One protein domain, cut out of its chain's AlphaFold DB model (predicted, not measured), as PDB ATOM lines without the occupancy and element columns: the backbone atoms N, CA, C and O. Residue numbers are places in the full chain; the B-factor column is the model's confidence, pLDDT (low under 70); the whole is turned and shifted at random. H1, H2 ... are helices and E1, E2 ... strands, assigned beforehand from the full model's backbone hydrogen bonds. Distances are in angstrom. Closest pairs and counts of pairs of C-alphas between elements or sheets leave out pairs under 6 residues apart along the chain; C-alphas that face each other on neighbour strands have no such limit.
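What this domain is: This is residues 9 to 145 of the 151 residues of an uncharacterized protein of Saccharibacter sp. 17.LH.SD (UniProt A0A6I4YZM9). A body of helices is built round one long helix, H4, with H2 crossing it on one side and H7 on the opposite side; H1, H3 and H5 pack on its outside, and H6 packs on H7. From this body two long links run out to a small hairpin, E1 and E2, where residues 104 to 109 stick out, and this arm makes the length. The printed part has 137 residues, with seven named helices and two named strands in the order H1 H2 H3 H4 H5 E1 E2 H6 H7, an antiparallel sheet E1 - E2, and the class mostly helix. It is only just loose, close to compact, with a radius of gyration of the C-alphas of 17.4 A, and flat, spanning 54 by 41 by 20 A.

How they stand to each other: E1, residues 103 to 105, and E2, residues 108 to 110, form an antiparallel hairpin at 172 degrees, with N 108 and O 105 within hydrogen-bond range at 3.4 A. The hub is H4, residues 52 to 70, which is apart from both strands. H2, residues 29 to 42, touches H4 at residues 59 to 67 alone, closest at the C-alphas of Phe 36 and Ala 63, 4.9 A, at a steep tilt of 60 degrees, opposite ways. H7, residues 132 to 144, touches H4 at residues 58 to 65 alone, closest at the C-alphas of Asn 61 and Tyr 133, 4.6 A, at a steep tilt of 39 degrees, opposite ways. H2 and H7 are apart. H1, residues 9 to 17, only just touches H4, with 3 pairs of C-alphas within 8 A, the closest Phe 11 and Tyr 60 at 6.0 A. H5, residues 82 to 89, touches H4 about perpendicular at 85 degrees, closest at the C-alphas of Ile 68 and Trp 83, 6.8 A. H3, residues 45 to 50, and H4 touch only at the corner, closest at the C-alphas of Gln 48 and Tyr 55, 5.0 A. H6, residues 123 to 128, touches H7, closest at the C-alphas of Thr 128 and Gly 134, 4.5 A. In each of the seven helices every O i to N i+4 pair is within hydrogen-bond range.

Where its parts are: H4 is the longest helix, 26.4 A from C-alpha 52 to C-alpha 70 at (226.624, 119.150, 206.173). H2 measures 19.9 A and H7 18.5 A, ending at C-alpha 144 at (215.719, 116.974, 181.566). H1 begins at C-alpha 9 at (207.416, 118.366, 206.164).

The domain as a whole: The C-alphas of Glu 9 and Gly 107, the two farthest apart, are 57.5 A apart. The printed part has no cut. The links H1 to H2, H4 to H5, H5 to E1 and E2 to H6 are long. The pLDDT is under 70 at residues 95 to 121 and residue 145, and its mean over the printed part is 80.9.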
ATOM      1  N   GLU A   9     207.980 119.512 205.436       95.00
ATOM      2  CA  GLU A   9     207.416 118.366 206.164       95.00
ATOM      3  C   GLU A   9     207.501 117.087 205.323       95.00
ATOM      4  O   GLU A   9     207.777 115.999 205.832       95.00
ATOM      5  N   GLY A  10     207.303 117.214 204.007       95.06
ATOM      6  CA  GLY A  10     207.505 116.105 203.083       95.06
ATOM      7  C   GLY A  10     208.976 115.691 202.985       95.06
ATOM      8  O   GLY A  10     209.258 114.495 202.908       95.06
ATOM      9  N   PHE A  11     209.910 116.645 203.058       96.19
ATOM     10  CA  PHE A  11     211.340 116.340 203.121       96.19
ATOM     11  C   PHE A  11     211.715 115.661 204.445       96.19
ATOM     12  O   PHE A  11     212.400 114.643 204.437       96.19
ATOM     13  N   GLU A  12     211.198 116.128 205.581       95.88
ATOM     14  CA  GLU A  12     211.405 115.471 206.874       95.88
ATOM     15  C   GLU A  12     210.882 114.023 206.860       95.88
ATOM     16  O   GLU A  12     211.557 113.095 207.319       95.88
ATOM     17  N   SER A  13     209.703 113.802 206.270       95.38
ATOM     18  CA  SER A  13     209.155 112.459 206.062       95.38
ATOM     19  C   SER A  13     210.061 111.599 205.173       95.38
ATOM     20  O   SER A  13     210.295 110.429 205.484       95.38
ATOM     21  N   PHE A  14     210.624 112.171 204.107       96.12
ATOM     22  CA  PHE A  14     211.585 111.498 203.231       96.12
ATOM     23  C   PHE A  14     212.851 111.074 203.990       96.12
ATOM     24  O   PHE A  14     213.274 109.922 203.882       96.12
ATOM     25  N   VAL A  15     213.415 111.946 204.828       96.06
ATOM     26  CA  VAL A  15     214.596 111.632 205.653       96.06
ATOM     27  C   VAL A  15     214.303 110.479 206.624       96.06
ATOM     28  O   VAL A  15     215.111 109.562 206.783       96.06
ATOM     29  N   ARG A  16     213.117 110.461 207.235       94.69
ATOM     30  CA  ARG A  16     212.727 109.391 208.170       94.69
ATOM     31  C   ARG A  16     212.445 108.059 207.474       94.69
ATOM     32  O   ARG A  16     212.836 107.012 207.979       94.69
ATOM     33  N   THR A  17     211.735 108.082 206.349       94.94
ATOM     34  CA  THR A  17     211.180 106.861 205.731       94.94
ATOM     35  C   THR A  17     212.058 106.288 204.627       94.94
ATOM     36  O   THR A  17     212.190 105.069 204.533       94.94
ATOM     37  N   VAL A  18     212.673 107.149 203.814       94.81
ATOM     38  CA  VAL A  18     213.505 106.755 202.671       94.81
ATOM     39  C   VAL A  18     214.971 106.700 203.070       94.81
ATOM     40  O   VAL A  18     215.615 105.682 202.833       94.81
ATOM     41  N   MET A  19     215.492 107.746 203.725       94.06
ATOM     42  CA  MET A  19     216.882 107.725 204.204       94.06
ATOM     43  C   MET A  19     217.072 106.873 205.460       94.06
ATOM     44  O   MET A  19     218.206 106.538 205.796       94.06
ATOM     45  N   GLN A  20     215.975 106.530 206.145       93.94
ATOM     46  CA  GLN A  20     215.973 105.709 207.357       93.94
ATOM     47  C   GLN A  20     216.927 106.243 208.437       93.94
ATOM     48  O   GLN A  20     217.561 105.472 209.160       93.94
ATOM     49  N   VAL A  21     217.037 107.572 208.550       93.44
ATOM     50  CA  VAL A  21     217.868 108.199 209.583       93.44
ATOM     51  C   VAL A  21     217.285 107.854 210.958       93.44
ATOM     52  O   VAL A  21     216.101 108.110 211.201       93.44
ATOM     53  N   PRO A  22     218.078 107.272 211.878       92.56
ATOM     54  CA  PRO A  22     217.618 106.977 213.225       92.56
ATOM     55  C   PRO A  22     217.143 108.245 213.929       92.56
ATOM     56  O   PRO A  22     217.800 109.279 213.853       92.56
ATOM     57  N   MET A  23     216.064 108.142 214.708       90.25
ATOM     58  CA  MET A  23     215.522 109.271 215.478       90.25
ATOM     59  C   MET A  23     216.557 109.963 216.364       90.25
ATOM     60  O   MET A  23     216.480 111.165 216.582       90.25
ATOM     61  N   SER A  24     217.529 109.207 216.868       91.19
ATOM     62  CA  SER A  24     218.598 109.743 217.698       91.19
ATOM     63  C   SER A  24     219.634 110.549 216.899       91.19
ATOM     64  O   SER A  24     220.255 111.433 217.473       91.19
ATOM     65  N   ALA A  25     219.813 110.302 215.599       92.19
ATOM     66  CA  ALA A  25     220.699 111.076 214.719       92.19
ATOM     67  C   ALA A  25     219.942 112.093 213.848       92.19
ATOM     68  O   ALA A  25     220.532 112.667 212.927       92.19
ATOM     69  N   MET A  26     218.644 112.284 214.101       92.44
ATOM     70  CA  MET A  26     217.808 113.167 213.301       92.44
ATOM     71  C   MET A  26     218.307 114.617 213.428       92.44
ATOM     72  O   MET A  26     218.426 115.112 214.554       92.44
ATOM     73  N   PRO A  27     218.600 115.301 212.308       92.12
ATOM     74  CA  PRO A  27     218.963 116.712 212.314       92.12
ATOM     75  C   PRO A  27     217.820 117.574 212.850       92.12
ATOM     76  O   PRO A  27     216.653 117.165 212.839       92.12
ATOM     77  N   THR A  28     218.147 118.773 213.318       92.06
ATOM     78  CA  THR A  28     217.132 119.732 213.767       92.06
ATOM     79  C   THR A  28     216.281 120.212 212.590       92.06
ATOM     80  O   THR A  28     216.666 120.094 211.424       92.06
ATOM     81  N   HIS A  29     215.107 120.777 212.887       92.44
ATOM     82  CA  HIS A  29     214.246 121.343 211.848       92.44
ATOM     83  C   HIS A  29     214.975 122.415 211.021       92.44
ATOM     84  O   HIS A  29     214.866 122.411 209.799       92.44
ATOM     85  N   ASP A  30     215.784 123.261 211.664       92.31
ATOM     86  CA  ASP A  30     216.546 124.319 210.992       92.31
ATOM     87  C   ASP A  30     217.625 123.751 210.053       92.31
ATOM     88  O   ASP A  30     217.823 124.259 208.951       92.31
ATOM     89  N   GLU A  31     218.294 122.661 210.444       92.62
ATOM     90  CA  GLU A  31     219.268 121.970 209.583       92.62
ATOM     91  C   GLU A  31     218.596 121.345 208.351       92.62
ATOM     92  O   GLU A  31     219.134 121.404 207.242       92.62
ATOM     93  N   LEU A  32     217.403 120.768 208.529       94.81
ATOM     94  CA  LEU A  32     216.601 120.235 207.426       94.81
ATOM     95  C   LEU A  32     216.113 121.351 206.500       94.81
ATOM     96  O   LEU A  32     216.170 121.188 205.281       94.81
ATOM     97  N   ALA A  33     215.656 122.470 207.068       95.19
ATOM     98  CA  ALA A  33     215.204 123.636 206.320       95.19
ATOM     99  C   ALA A  33     216.341 124.212 205.472       95.19
ATOM    100  O   ALA A  33     216.165 124.394 204.271       95.19
ATOM    101  N   PHE A  34     217.534 124.368 206.052       94.56
ATOM    102  CA  PHE A  34     218.717 124.814 205.318       94.56
ATOM    103  C   PHE A  34     219.045 123.902 204.128       94.56
ATOM    104  O   PHE A  34     219.219 124.382 203.010       94.56
ATOM    105  N   ALA A  35     219.099 122.582 204.338       95.06
ATOM    106  CA  ALA A  35     219.397 121.637 203.260       95.06
ATOM    107  C   ALA A  35     218.326 121.653 202.153       95.06
ATOM    108  O   ALA A  35     218.651 121.510 200.971       95.06
ATOM    109  N   PHE A  36     217.061 121.832 202.538       95.69
ATOM    110  CA  PHE A  36     215.929 121.911 201.623       95.69
ATOM    111  C   PHE A  36     215.915 123.210 200.811       95.69
ATOM    112  O   PHE A  36     215.717 123.155 199.599       95.69
ATOM    113  N   ASP A  37     216.151 124.357 201.442       95.12
ATOM    114  CA  ASP A  37     216.189 125.655 200.764       95.12
ATOM    115  C   ASP A  37     217.404 125.764 199.842       95.12
ATOM    116  O   ASP A  37     217.245 126.110 198.674       95.12
ATOM    117  N   LEU A  38     218.579 125.302 200.288       92.50
ATOM    118  CA  LEU A  38     219.754 125.193 199.421       92.50
ATOM    119  C   LEU A  38     219.470 124.319 198.190       92.50
ATOM    120  O   LEU A  38     219.918 124.619 197.087       92.50
ATOM    121  N   ALA A  39     218.722 123.226 198.354       93.19
ATOM    122  CA  ALA A  39     218.339 122.400 197.219       93.19
ATOM    123  C   ALA A  39     217.369 123.118 196.273       93.19
ATOM    124  O   ALA A  39     217.453 122.885 195.072       93.19
ATOM    125  N   LYS A  40     216.473 123.986 196.762       91.56
ATOM    126  CA  LYS A  40     215.586 124.776 195.886       91.56
ATOM    127  C   LYS A  40     216.383 125.762 195.051       91.56
ATOM    128  O   LYS A  40     216.092 125.903 193.870       91.56
ATOM    129  N   ASP A  41     217.384 126.392 195.658       87.81
ATOM    130  CA  ASP A  41     218.244 127.363 194.983       87.81
ATOM    131  C   ASP A  41     219.118 126.709 193.901       87.81
ATOM    132  O   ASP A  41     219.454 127.344 192.903       87.81
ATOM    133  N   LEU A  42     219.484 125.435 194.086       86.62
ATOM    134  CA  LEU A  42     220.369 124.691 193.183       86.62
ATOM    135  C   LEU A  42     219.636 123.787 192.180       86.62
ATOM    136  O   LEU A  42     220.238 123.357 191.194       86.62
ATOM    137  N   ALA A  43     218.372 123.446 192.429       86.94
ATOM    138  CA  ALA A  43     217.611 122.562 191.556       86.94
ATOM    139  C   ALA A  43     217.336 123.229 190.203       86.94
ATOM    140  O   ALA A  43     216.947 124.393 190.136       86.94
ATOM    141  N   LEU A  44     217.472 122.466 189.115       84.19
ATOM    142  CA  LEU A  44     217.135 122.960 187.781       84.19
ATOM    143  C   LEU A  44     215.643 123.348 187.703       84.19
ATOM    144  O   LEU A  44     214.782 122.466 187.840       84.19
ATOM    145  N   PRO A  45     215.314 124.627 187.433       80.62
ATOM    146  CA  PRO A  45     213.929 125.100 187.412       80.62
ATOM    147  C   PRO A  45     213.113 124.466 186.276       80.62
ATOM    148  O   PRO A  45     211.911 124.252 186.421       80.62
ATOM    149  N   ASP A  46     213.762 124.070 185.180       79.81
ATOM    150  CA  ASP A  46     213.105 123.443 184.026       79.81
ATOM    151  C   ASP A  46     212.401 122.129 184.386       79.81
ATOM    152  O   ASP A  46     211.338 121.816 183.846       79.81
ATOM    153  N   ILE A  47     212.931 121.379 185.363       82.81
ATOM    154  CA  ILE A  47     212.304 120.138 185.836       82.81
ATOM    155  C   ILE A  47     210.919 120.438 186.436       82.81
ATOM    156  O   ILE A  47     209.981 119.656 186.253       82.81
ATOM    157  N   GLN A  48     210.769 121.584 187.110       84.12
ATOM    158  CA  GLN A  48     209.498 122.024 187.690       84.12
ATOM    159  C   GLN A  48     208.452 122.328 186.616       84.12
ATOM    160  O   GLN A  48     207.283 121.988 186.801       84.12
ATOM    161  N   CYS A  49     208.867 122.916 185.492       81.31
ATOM    162  CA  CYS A  49     207.990 123.220 184.360       81.31
ATOM    163  C   CYS A  49     207.457 121.955 183.666       81.31
ATOM    164  O   CYS A  49     206.354 121.973 183.122       81.31
ATOM    165  N   ILE A  50     208.219 120.860 183.693       83.62
ATOM    166  CA  ILE A  50     207.859 119.600 183.027       83.62
ATOM    167  C   ILE A  50     206.951 118.743 183.910       83.62
ATOM    168  O   ILE A  50     205.916 118.248 183.459       83.62
ATOM    169  N   SER A  51     207.344 118.515 185.165       86.44
ATOM    170  CA  SER A  51     206.567 117.686 186.082       86.44
ATOM    171  C   SER A  51     206.873 118.011 187.534       86.44
ATOM    172  O   SER A  51     207.972 117.761 188.033       86.44
ATOM    173  N   LEU A  52     205.843 118.446 188.263       88.56
ATOM    174  CA  LEU A  52     205.946 118.733 189.691       88.56
ATOM    175  C   LEU A  52     206.346 117.496 190.510       88.56
ATOM    176  O   LEU A  52     207.118 117.598 191.465       88.56
ATOM    177  N   ARG A  53     205.880 116.306 190.113       89.50
ATOM    178  CA  ARG A  53     206.283 115.029 190.719       89.50
ATOM    179  C   ARG A  53     207.778 114.768 190.573       89.50
ATOM    180  O   ARG A  53     208.419 114.385 191.553       89.50
ATOM    181  N   VAL A  54     208.309 114.921 189.360       88.88
ATOM    182  CA  VAL A  54     209.730 114.678 189.077       88.88
ATOM    183  C   VAL A  54     210.578 115.719 189.791       88.88
ATOM    184  O   VAL A  54     211.555 115.359 190.439       88.88
ATOM    185  N   TYR A  55     210.146 116.979 189.772       90.81
ATOM    186  CA  TYR A  55     210.792 118.055 190.508       90.81
ATOM    187  C   TYR A  55     210.844 117.776 192.009       90.81
ATOM    188  O   TYR A  55     211.907 117.869 192.611       90.81
ATOM    189  N   LYS A  56     209.736 117.334 192.618       93.19
ATOM    190  CA  LYS A  56     209.718 116.942 194.032       93.19
ATOM    191  C   LYS A  56     210.721 115.827 194.330       93.19
ATOM    192  O   LYS A  56     211.436 115.903 195.325       93.19
ATOM    193  N   ALA A  57     210.781 114.800 193.481       91.88
ATOM    194  CA  ALA A  57     211.741 113.714 193.646       91.88
ATOM    195  C   ALA A  57     213.190 114.213 193.505       91.88
ATOM    196  O   ALA A  57     214.028 113.874 194.337       91.88
ATOM    197  N   ALA A  58     213.474 115.044 192.502       91.81
ATOM    198  CA  ALA A  58     214.785 115.650 192.281       91.81
ATOM    199  C   ALA A  58     215.216 116.502 193.484       91.81
ATOM    200  O   ALA A  58     216.303 116.306 194.022       91.81
ATOM    201  N   LEU A  59     214.328 117.378 193.956       94.12
ATOM    202  CA  LEU A  59     214.579 118.304 195.051       94.12
ATOM    203  C   LEU A  59     214.852 117.582 196.375       94.12
ATOM    204  O   LEU A  59     215.822 117.904 197.053       94.12
ATOM    205  N   TYR A  60     214.048 116.577 196.738       96.31
ATOM    206  CA  TYR A  60     214.279 115.803 197.966       96.31
ATOM    207  C   TYR A  60     215.580 115.003 197.923       96.31
ATOM    208  O   TYR A  60     216.270 114.910 198.935       96.31
ATOM    209  N   ASN A  61     215.952 114.469 196.759       95.12
ATOM    210  CA  ASN A  61     217.225 113.774 196.596       95.12
ATOM    211  C   ASN A  61     218.422 114.739 196.659       95.12
ATOM    212  O   ASN A  61     219.422 114.439 197.311       95.12
ATOM    213  N   LEU A  62     218.318 115.928 196.061       93.81
ATOM    214  CA  LEU A  62     219.358 116.952 196.172       93.81
ATOM    215  C   LEU A  62     219.504 117.455 197.617       93.81
ATOM    216  O   LEU A  62     220.616 117.512 198.141       93.81
ATOM    217  N   ALA A  63     218.390 117.729 198.295       95.69
ATOM    218  CA  ALA A  63     218.378 118.118 199.704       95.69
ATOM    219  C   ALA A  63     218.984 117.028 200.600       95.69
ATOM    220  O   ALA A  63     219.784 117.333 201.481       95.69
ATOM    221  N   ALA A  64     218.684 115.752 200.342       95.94
ATOM    222  CA  ALA A  64     219.291 114.625 201.049       95.94
ATOM    223  C   ALA A  64     220.810 114.531 200.817       95.94
ATOM    224  O   ALA A  64     221.562 114.308 201.767       95.94
ATOM    225  N   SER A  65     221.277 114.744 199.581       94.19
ATOM    226  CA  SER A  65     222.709 114.818 199.256       94.19
ATOM    227  C   SER A  65     223.406 115.936 200.040       94.19
ATOM    228  O   SER A  65     224.462 115.715 200.640       94.19
ATOM    229  N   ASN A  66     222.801 117.125 200.090       93.00
ATOM    230  CA  ASN A  66     223.317 118.263 200.852       93.00
ATOM    231  C   ASN A  66     223.316 117.976 202.359       93.00
ATOM    232  O   ASN A  66     224.303 118.239 203.044       93.00
ATOM    233  N   LEU A  67     222.253 117.359 202.875       94.81
ATOM    234  CA  LEU A  67     222.149 116.968 204.279       94.81
ATOM    235  C   LEU A  67     223.287 116.016 204.675       94.81
ATOM    236  O   LEU A  67     223.998 116.267 205.647       94.81
ATOM    237  N   ILE A  68     223.551 114.982 203.867       93.38
ATOM    238  CA  ILE A  68     224.680 114.065 204.094       93.38
ATOM    239  C   ILE A  68     226.007 114.824 204.113       93.38
ATOM    240  O   ILE A  68     226.893 114.459 204.882       93.38
ATOM    241  N   GLN A  69     226.179 115.883 203.326       89.69
ATOM    242  CA  GLN A  69     227.413 116.674 203.331       89.69
ATOM    243  C   GLN A  69     227.572 117.505 204.611       89.69
ATOM    244  O   GLN A  69     228.653 117.483 205.200       89.69
ATOM    245  N   PHE A  70     226.513 118.158 205.095       88.94
ATOM    246  CA  PHE A  70     226.624 119.150 206.173       88.94
ATOM    247  C   PHE A  70     226.298 118.636 207.586       88.94
ATOM    248  O   PHE A  70     226.877 119.145 208.546       88.94
ATOM    249  N   SER A  71     225.433 117.626 207.748       91.38
ATOM    250  CA  SER A  71     224.933 117.201 209.068       91.38
ATOM    251  C   SER A  71     226.031 116.743 210.031       91.38
ATOM    252  O   SER A  71     226.808 115.831 209.741       91.38
ATOM    253  N   GLN A  72     226.105 117.344 211.209       88.38
ATOM    254  CA  GLN A  72     227.106 116.952 212.199       88.38
ATOM    255  C   GLN A  72     226.591 115.826 213.093       88.38
ATOM    256  O   GLN A  72     225.398 115.702 213.362       88.38
ATOM    257  N   ASP A  73     227.511 114.982 213.554       89.25
ATOM    258  CA  ASP A  73     227.178 113.988 214.565       89.25
ATOM    259  C   ASP A  73     226.914 114.670 215.907       89.25
ATOM    260  O   ASP A  73     227.642 115.576 216.308       89.25
ATOM    261  N   GLN A  74     225.905 114.188 216.628       86.19
ATOM    262  CA  GLN A  74     225.592 114.641 217.978       86.19
ATOM    263  C   GLN A  74     226.259 113.693 218.987       86.19
ATOM    264  O   GLN A  74     225.779 112.573 219.169       86.19
ATOM    265  N   PRO A  75     227.342 114.093 219.684       81.50
ATOM    266  CA  PRO A  75     228.114 113.170 220.526       81.50
ATOM    267  C   PRO A  75     227.323 112.579 221.702       81.50
ATOM    268  O   PRO A  75     227.700 111.541 222.234       81.50
ATOM    269  N   GLN A  76     226.244 113.252 222.108       81.69
ATOM    270  CA  GLN A  76     225.374 112.864 223.223       81.69
ATOM    271  C   GLN A  76     224.176 112.000 222.785       81.69
ATOM    272  O   GLN A  76     223.377 111.582 223.619       81.69
ATOM    273  N   SER A  77     224.037 111.735 221.486       85.56
ATOM    274  CA  SER A  77     222.984 110.885 220.937       85.56
ATOM    275  C   SER A  77     223.267 109.397 221.168       85.56
ATOM    276  O   SER A  77     224.416 108.972 221.279       85.56
ATOM    277  N   ALA A  78     222.216 108.570 221.142       84.25
ATOM    278  CA  ALA A  78     222.343 107.113 221.077       84.25
ATOM    279  C   ALA A  78     223.071 106.615 219.807       84.25
ATOM    280  O   ALA A  78     223.524 105.473 219.773       84.25
ATOM    281  N   THR A  79     223.202 107.446 218.765       86.00
ATOM    282  CA  THR A  79     223.941 107.135 217.528       86.00
ATOM    283  C   THR A  79     224.999 108.209 217.216       86.00
ATOM    284  O   THR A  79     224.932 108.901 216.202       86.00
ATOM    285  N   PRO A  80     226.047 108.340 218.048       85.31
ATOM    286  CA  PRO A  80     226.924 109.516 218.076       85.31
ATOM    287  C   PRO A  80     227.911 109.635 216.901       85.31
ATOM    288  O   PRO A  80     228.809 110.471 216.938       85.31
ATOM    289  N   ARG A  81     227.834 108.750 215.899       90.62
ATOM    290  CA  ARG A  81     228.731 108.711 214.724       90.62
ATOM    291  C   ARG A  81     227.993 108.368 213.427       90.62
ATOM    292  O   ARG A  81     228.617 107.887 212.481       90.62
ATOM    293  N   PHE A  82     226.669 108.499 213.407       92.62
ATOM    294  CA  PHE A  82     225.845 108.086 212.274       92.62
ATOM    295  C   PHE A  82     226.274 108.762 210.963       92.62
ATOM    296  O   PHE A  82     226.591 108.068 209.994       92.62
ATOM    297  N   TRP A  83     226.366 110.093 210.943       93.12
ATOM    298  CA  TRP A  83     226.675 110.872 209.743       93.12
ATOM    299  C   TRP A  83     228.119 110.674 209.298       93.12
ATOM    300  O   TRP A  83     228.383 110.500 208.105       93.12
ATOM    301  N   LYS A  84     229.068 110.614 210.239       91.69
ATOM    302  CA  LYS A  84     230.455 110.259 209.921       91.69
ATOM    303  C   LYS A  84     230.555 108.872 209.297       91.69
ATOM    304  O   LYS A  84     231.238 108.723 208.285       91.69
ATOM    305  N   ASN A  85     229.895 107.868 209.871       92.62
ATOM    306  CA  ASN A  85     229.931 106.502 209.347       92.62
ATOM    307  C   ASN A  85     229.273 106.415 207.965       92.62
ATOM    308  O   ASN A  85     229.801 105.723 207.098       92.62
ATOM    309  N   LEU A  86     228.186 107.159 207.739       92.25
ATOM    310  CA  LEU A  86     227.529 107.256 206.436       92.25
ATOM    311  C   LEU A  86     228.446 107.887 205.375       92.25
ATOM    312  O   LEU A  86     228.602 107.344 204.287       92.25
ATOM    313  N   ARG A  87     229.127 108.996 205.681       92.12
ATOM    314  CA  ARG A  87     230.102 109.594 204.746       92.12
ATOM    315  C   ARG A  87     231.285 108.677 204.463       92.12
ATOM    316  O   ARG A  87     231.806 108.672 203.349       92.12
ATOM    317  N   LEU A  88     231.737 107.933 205.474       90.69
ATOM    318  CA  LEU A  88     232.825 106.970 205.328       90.69
ATOM    319  C   LEU A  88     232.413 105.793 204.441       90.69
ATOM    320  O   LEU A  88     233.188 105.428 203.561       90.69
ATOM    321  N   SER A  89     231.207 105.243 204.617       90.38
ATOM    322  CA  SER A  89     230.713 104.145 203.775       90.38
ATOM    323  C   SER A  89     230.510 104.572 202.320       90.38
ATOM    324  O   SER A  89     230.748 103.781 201.414       90.38
ATOM    325  N   LEU A  90     230.152 105.838 202.094       88.00
ATOM    326  CA  LEU A  90     230.027 106.445 200.766       88.00
ATOM    327  C   LEU A  90     231.365 106.937 200.182       88.00
ATOM    328  O   LEU A  90     231.400 107.472 199.078       88.00
ATOM    329  N   GLY A  91     232.480 106.818 200.912       85.31
ATOM    330  CA  GLY A  91     233.791 107.282 200.442       85.31
ATOM    331  C   GLY A  91     233.883 108.800 200.224       85.31
ATOM    332  O   GLY A  91     234.776 109.271 199.513       85.31
ATOM    333  N   MET A  92     232.997 109.592 200.835       84.44
ATOM    334  CA  MET A  92     232.929 111.049 200.637       84.44
ATOM    335  C   MET A  92     234.137 111.785 201.225       84.44
ATOM    336  O   MET A  92     234.568 112.792 200.677       84.44
ATOM    337  N   ASN A  93     234.751 111.228 202.271       74.88
ATOM    338  CA  ASN A  93     235.940 111.802 202.911       74.88
ATOM    339  C   ASN A  93     237.247 111.546 202.139       74.88
ATOM    340  O   ASN A  93     238.300 112.040 202.536       74.88
ATOM    341  N   SER A  94     237.207 110.751 201.066       70.06
ATOM    342  CA  SER A  94     238.361 110.591 200.182       70.06
ATOM    343  C   SER A  94     238.425 111.767 199.211       70.06
ATOM    344  O   SER A  94     237.412 112.172 198.641       70.06
ATOM    345  N   PHE A  95     239.611 112.335 199.002       64.00
ATOM    346  CA  PHE A  95     239.796 113.266 197.897       64.00
ATOM    347  C   PHE A  95     239.687 112.473 196.595       64.00
ATOM    348  O   PHE A  95     240.464 111.549 196.364       64.00
ATOM    349  N   THR A  96     238.707 112.815 195.763       61.94
ATOM    350  CA  THR A  96     238.678 112.358 194.375       61.94
ATOM    351  C   THR A  96     239.223 113.515 193.555       61.94
ATOM    352  O   THR A  96     238.462 114.449 193.289       61.94
ATOM    353  N   PRO A  97     240.528 113.522 193.215       51.28
ATOM    354  CA  PRO A  97     240.995 114.424 192.178       51.28
ATOM    355  C   PRO A  97     240.132 114.145 190.951       51.28
ATOM    356  O   PRO A  97     239.849 112.980 190.657       51.28
ATOM    357  N   GLY A  98     239.658 115.202 190.295       55.56
ATOM    358  CA  GLY A  98     238.899 115.077 189.055       55.56
ATOM    359  C   GLY A  98     239.613 114.172 188.045       55.56
ATOM    360  O   GLY A  98     240.779 113.816 188.214       55.56
ATOM    361  N   LEU A  99     238.887 113.777 187.002       52.25
ATOM    362  CA  LEU A  99     239.345 112.803 186.014       52.25
ATOM    363  C   LEU A  99     240.804 113.033 185.591       52.25
ATOM    364  O   LEU A  99     241.137 114.026 184.944       52.25
ATOM    365  N   ILE A 100     241.669 112.083 185.947       49.56
ATOM    366  CA  ILE A 100     243.049 112.032 185.473       49.56
ATOM    367  C   ILE A 100     242.970 111.667 183.986       49.56
ATOM    368  O   ILE A 100     242.792 110.505 183.632       49.56
ATOM    369  N   ALA A 101     243.034 112.675 183.112       45.62
ATOM    370  CA  ALA A 101     242.914 112.501 181.661       45.62
ATOM    371  C   ALA A 101     244.059 111.667 181.055       45.62
ATOM    372  O   ALA A 101     243.916 111.092 179.974       45.62
ATOM    373  N   SER A 102     245.184 111.575 181.763       43.34
ATOM    374  CA  SER A 102     246.311 110.719 181.424       43.34
ATOM    375  C   SER A 102     247.095 110.358 182.686       43.34
ATOM    376  O   SER A 102     247.531 111.228 183.438       43.34
ATOM    377  N   SER A 103     247.288 109.063 182.926       45.31
ATOM    378  CA  SER A 103     248.372 108.573 183.774       45.31
ATOM    379  C   SER A 103     249.430 107.969 182.856       45.31
ATOM    380  O   SER A 103     249.131 107.159 181.979       45.31
ATOM    381  N   SER A 104     250.666 108.432 183.002       40.31
ATOM    382  CA  SER A 104     251.802 107.966 182.216       40.31
ATOM    383  C   SER A 104     252.852 107.443 183.185       40.31
ATOM    384  O   SER A 104     253.535 108.238 183.827       40.31
ATOM    385  N   ASP A 105     252.987 106.123 183.292       52.62
ATOM    386  CA  ASP A 105     254.262 105.512 183.670       52.62
ATOM    387  C   ASP A 105     255.014 105.136 182.382       52.62
ATOM    388  O   ASP A 105     254.413 105.049 181.311       52.62
ATOM    389  N   GLY A 106     256.340 105.011 182.438       47.09
ATOM    390  CA  GLY A 106     257.212 104.946 181.256       47.09
ATOM    391  C   GLY A 106     257.026 103.751 180.304       47.09
ATOM    392  O   GLY A 106     257.886 103.556 179.449       47.09
ATOM    393  N   GLY A 107     255.965 102.947 180.433       48.88
ATOM    394  CA  GLY A 107     255.676 101.817 179.543       48.88
ATOM    395  C   GLY A 107     254.216 101.677 179.096       48.88
ATOM    396  O   GLY A 107     253.986 101.039 178.070       48.88
ATOM    397  N   THR A 108     253.235 102.264 179.797       39.41
ATOM    398  CA  THR A 108     251.808 102.096 179.454       39.41
ATOM    399  C   THR A 108     251.036 103.411 179.573       39.41
ATOM    400  O   THR A 108     250.816 103.922 180.667       39.41
ATOM    401  N   SER A 109     250.554 103.946 178.448       40.66
ATOM    402  CA  SER A 109     249.589 105.053 178.441       40.66
ATOM    403  C   SER A 109     248.177 104.491 178.286       40.66
ATOM    404  O   SER A 109     247.793 104.044 177.207       40.66
ATOM    405  N   GLN A 110     247.392 104.510 179.361       39.72
ATOM    406  CA  GLN A 110     245.956 104.227 179.302       39.72
ATOM    407  C   GLN A 110     245.214 105.564 179.226       39.72
ATOM    408  O   GLN A 110     245.158 106.309 180.201       39.72
ATOM    409  N   SER A 111     244.669 105.889 178.053       39.38
ATOM    410  CA  SER A 111     243.745 107.013 177.893       39.38
ATOM    411  C   SER A 111     242.322 106.473 177.965       39.38
ATOM    412  O   SER A 111     241.883 105.730 177.088       39.38
ATOM    413  N   TRP A 112     241.602 106.818 179.030       41.28
ATOM    414  CA  TRP A 112     240.171 106.554 179.106       41.28
ATOM    415  C   TRP A 112     239.456 107.637 178.300       41.28
ATOM    416  O   TRP A 112     239.657 108.827 178.541       41.28
ATOM    417  N   SER A 113     238.624 107.240 177.332       48.28
ATOM    418  CA  SER A 113     237.751 108.180 176.624       48.28
ATOM    419  C   SER A 113     236.721 108.722 177.611       48.28
ATOM    420  O   SER A 113     235.686 108.103 177.843       48.28
ATOM    421  N   ILE A 114     237.028 109.869 178.210       50.78
ATOM    422  CA  ILE A 114     236.142 110.587 179.120       50.78
ATOM    423  C   ILE A 114     234.980 111.160 178.298       50.78
ATOM    424  O   ILE A 114     235.227 112.022 177.444       50.78
ATOM    425  N   PRO A 115     233.726 110.736 178.545       53.12
ATOM    426  CA  PRO A 115     232.554 111.376 177.962       53.12
ATOM    427  C   PRO A 115     232.588 112.879 178.252       53.12
ATOM    428  O   PRO A 115     232.837 113.272 179.391       53.12
ATOM    429  N   ASN A 116     232.351 113.727 177.244       53.34
ATOM    430  CA  ASN A 116     232.427 115.188 177.409       53.34
ATOM    431  C   ASN A 116     231.532 115.703 178.554       53.34
ATOM    432  O   ASN A 116     231.900 116.653 179.226       53.34
ATOM    433  N   THR A 117     230.445 114.995 178.866       51.34
ATOM    434  CA  THR A 117     229.545 115.270 179.996       51.34
ATOM    435  C   THR A 117     230.198 115.202 181.380       51.34
ATOM    436  O   THR A 117     229.680 115.798 182.316       51.34
ATOM    437  N   LEU A 118     231.320 114.492 181.544       54.97
ATOM    438  CA  LEU A 118     232.063 114.452 182.809       54.97
ATOM    439  C   LEU A 118     233.161 115.525 182.894       54.97
ATOM    440  O   LEU A 118     233.736 115.706 183.967       54.97
ATOM    441  N   LYS A 119     233.481 116.208 181.784       56.06
ATOM    442  CA  LYS A 119     234.536 117.235 181.737       56.06
ATOM    443  C   LYS A 119     234.082 118.568 182.329       56.06
ATOM    444  O   LYS A 119     234.912 119.275 182.885       56.06
ATOM    445  N   ASP A 120     232.783 118.850 182.266       64.44
ATOM    446  CA  ASP A 120     232.189 120.109 182.733       64.44
ATOM    447  C   ASP A 120     231.578 120.006 184.143       64.44
ATOM    448  O   ASP A 120     230.892 120.919 184.597       64.44
ATOM    449  N   LEU A 121     231.816 118.899 184.861       65.12
ATOM    450  CA  LEU A 121     231.325 118.737 186.231       65.12
ATOM    451  C   LEU A 121     232.097 119.635 187.197       65.12
ATOM    452  O   LEU A 121     233.328 119.575 187.285       65.12
ATOM    453  N   SER A 122     231.367 120.418 187.990       70.62
ATOM    454  CA  SER A 122     231.963 121.183 189.081       70.62
ATOM    455  C   SER A 122     232.431 120.256 190.208       70.62
ATOM    456  O   SER A 122     231.997 119.107 190.339       70.62
ATOM    457  N   LEU A 123     233.289 120.761 191.100       70.38
ATOM    458  CA  LEU A 123     233.695 120.011 192.294       70.38
ATOM    459  C   LEU A 123     232.488 119.610 193.164       70.38
ATOM    460  O   LEU A 123     232.504 118.544 193.777       70.38
ATOM    461  N   ALA A 124     231.440 120.437 193.196       72.44
ATOM    462  CA  ALA A 124     230.201 120.135 193.908       72.44
ATOM    463  C   ALA A 124     229.434 118.972 193.254       72.44
ATOM    464  O   ALA A 124     228.917 118.098 193.955       72.44
ATOM    465  N   ASP A 125     229.434 118.891 191.922       71.12
ATOM    466  CA  ASP A 125     228.811 117.780 191.198       71.12
ATOM    467  C   ASP A 125     229.581 116.474 191.408       71.12
ATOM    468  O   ASP A 125     228.980 115.419 191.616       71.12
ATOM    469  N   LEU A 126     230.916 116.540 191.456       77.69
ATOM    470  CA  LEU A 126     231.762 115.385 191.774       77.69
ATOM    471  C   LEU A 126     231.501 114.842 193.188       77.69
ATOM    472  O   LEU A 126     231.531 113.629 193.392       77.69
ATOM    473  N   GLN A 127     231.220 115.710 194.162       79.06
ATOM    474  CA  GLN A 127     230.820 115.292 195.513       79.06
ATOM    475  C   GLN A 127     229.411 114.691 195.528       79.06
ATOM    476  O   GLN A 127     229.167 113.667 196.171       79.06
ATOM    477  N   THR A 128     228.496 115.289 194.768       83.75
ATOM    478  CA  THR A 128     227.115 114.821 194.605       83.75
ATOM    479  C   THR A 128     227.068 113.434 193.951       83.75
ATOM    480  O   THR A 128     226.264 112.591 194.343       83.75
ATOM    481  N   LEU A 129     228.006 113.124 193.049       84.75
ATOM    482  CA  LEU A 129     228.147 111.804 192.428       84.75
ATOM    483  C   LEU A 129     228.542 110.691 193.419       84.75
ATOM    484  O   LEU A 129     228.361 109.515 193.114       84.75
ATOM    485  N   LYS A 130     229.076 111.012 194.602       86.12
ATOM    486  CA  LYS A 130     229.510 109.991 195.575       86.12
ATOM    487  C   LYS A 130     228.378 109.377 196.386       86.12
ATOM    488  O   LYS A 130     228.567 108.320 196.981       86.12
ATOM    489  N   ASN A 131     227.221 110.030 196.449       90.06
ATOM    490  CA  ASN A 131     226.096 109.557 197.243       90.06
ATOM    491  C   ASN A 131     224.887 109.230 196.348       90.06
ATOM    492  O   ASN A 131     224.687 109.883 195.324       90.06
ATOM    493  N   PRO A 132     224.071 108.222 196.708       92.50
ATOM    494  CA  PRO A 132     223.009 107.720 195.832       92.50
ATOM    495  C   PRO A 132     221.913 108.758 195.553       92.50
ATOM    496  O   PRO A 132     221.341 108.774 194.465       92.50
ATOM    497  N   TYR A 133     221.640 109.657 196.501       93.69
ATOM    498  CA  TYR A 133     220.640 110.713 196.330       93.69
ATOM    499  C   TYR A 133     221.115 111.764 195.322       93.69
ATOM    500  O   TYR A 133     220.393 112.140 194.399       93.69
ATOM    501  N   GLY A 134     222.372 112.180 195.434       88.62
ATOM    502  CA  GLY A 134     223.001 113.080 194.485       88.62
ATOM    503  C   GLY A 134     223.091 112.482 193.082       88.62
ATOM    504  O   GLY A 134     222.741 113.152 192.112       88.62
ATOM    505  N   GLN A 135     223.448 111.200 192.962       89.06
ATOM    506  CA  GLN A 135     223.407 110.473 191.687       89.06
ATOM    507  C   GLN A 135     222.006 110.480 191.063       89.06
ATOM    508  O   GLN A 135     221.871 110.699 189.859       89.06
ATOM    509  N   PHE A 136     220.957 110.280 191.865       89.69
ATOM    510  CA  PHE A 136     219.581 110.323 191.381       89.69
ATOM    511  C   PHE A 136     219.214 111.711 190.844       89.69
ATOM    512  O   PHE A 136     218.703 111.814 189.728       89.69
ATOM    513  N   TYR A 137     219.534 112.778 191.586       89.38
ATOM    514  CA  TYR A 137     219.346 114.152 191.110       89.38
ATOM    515  C   TYR A 137     220.096 114.397 189.795       89.38
ATOM    516  O   TYR A 137     219.479 114.835 188.829       89.38
ATOM    517  N   LEU A 138     221.384 114.047 189.724       85.88
ATOM    518  CA  LEU A 138     222.194 114.216 188.516       85.88
ATOM    519  C   LEU A 138     221.629 113.427 187.330       85.88
ATOM    520  O   LEU A 138     221.627 113.934 186.213       85.88
ATOM    521  N   SER A 139     221.084 112.229 187.555       85.31
ATOM    522  CA  SER A 139     220.448 111.442 186.492       85.31
ATOM    523  C   SER A 139     219.203 112.129 185.920       85.31
ATOM    524  O   SER A 139     218.982 112.087 184.711       85.31
ATOM    525  N   LEU A 140     218.410 112.795 186.768       84.56
ATOM    526  CA  LEU A 140     217.257 113.580 186.330       84.56
ATOM    527  C   LEU A 140     217.707 114.879 185.664       84.56
ATOM    528  O   LEU A 140     217.196 115.232 184.605       84.56
ATOM    529  N   ALA A 141     218.699 115.555 186.237       82.25
ATOM    530  CA  ALA A 141     219.282 116.760 185.667       82.25
ATOM    531  C   ALA A 141     219.866 116.507 184.269       82.25
ATOM    532  O   ALA A 141     219.692 117.333 183.382       82.25
ATOM    533  N   GLN A 142     220.478 115.343 184.034       78.00
ATOM    534  CA  GLN A 142     220.957 114.931 182.712       78.00
ATOM    535  C   GLN A 142     219.820 114.593 181.738       78.00
ATOM    536  O   GLN A 142     219.931 114.891 180.554       78.00
ATOM    537  N   GLN A 143     218.728 113.982 182.210       77.38
ATOM    538  CA  GLN A 143     217.582 113.620 181.362       77.38
ATOM    539  C   GLN A 143     216.762 114.832 180.913       77.38
ATOM    540  O   GLN A 143     216.308 114.880 179.772       77.38
ATOM    541  N   PHE A 144     216.550 115.791 181.813       71.19
ATOM    542  CA  PHE A 144     215.719 116.974 181.566       71.19
ATOM    543  C   PHE A 144     216.532 118.220 181.223       71.19
ATOM    544  O   PHE A 144     215.968 119.220 180.789       71.19
ATOM    545  N   GLY A 145     217.851 118.161 181.383       62.88
ATOM    546  CA  GLY A 145     218.781 119.201 180.981       62.88
ATOM    547  C   GLY A 145     218.949 119.258 179.467       62.88
ATOM    548  O   GLY A 145     220.044 119.040 178.958       62.88
TER     549      GLY A 145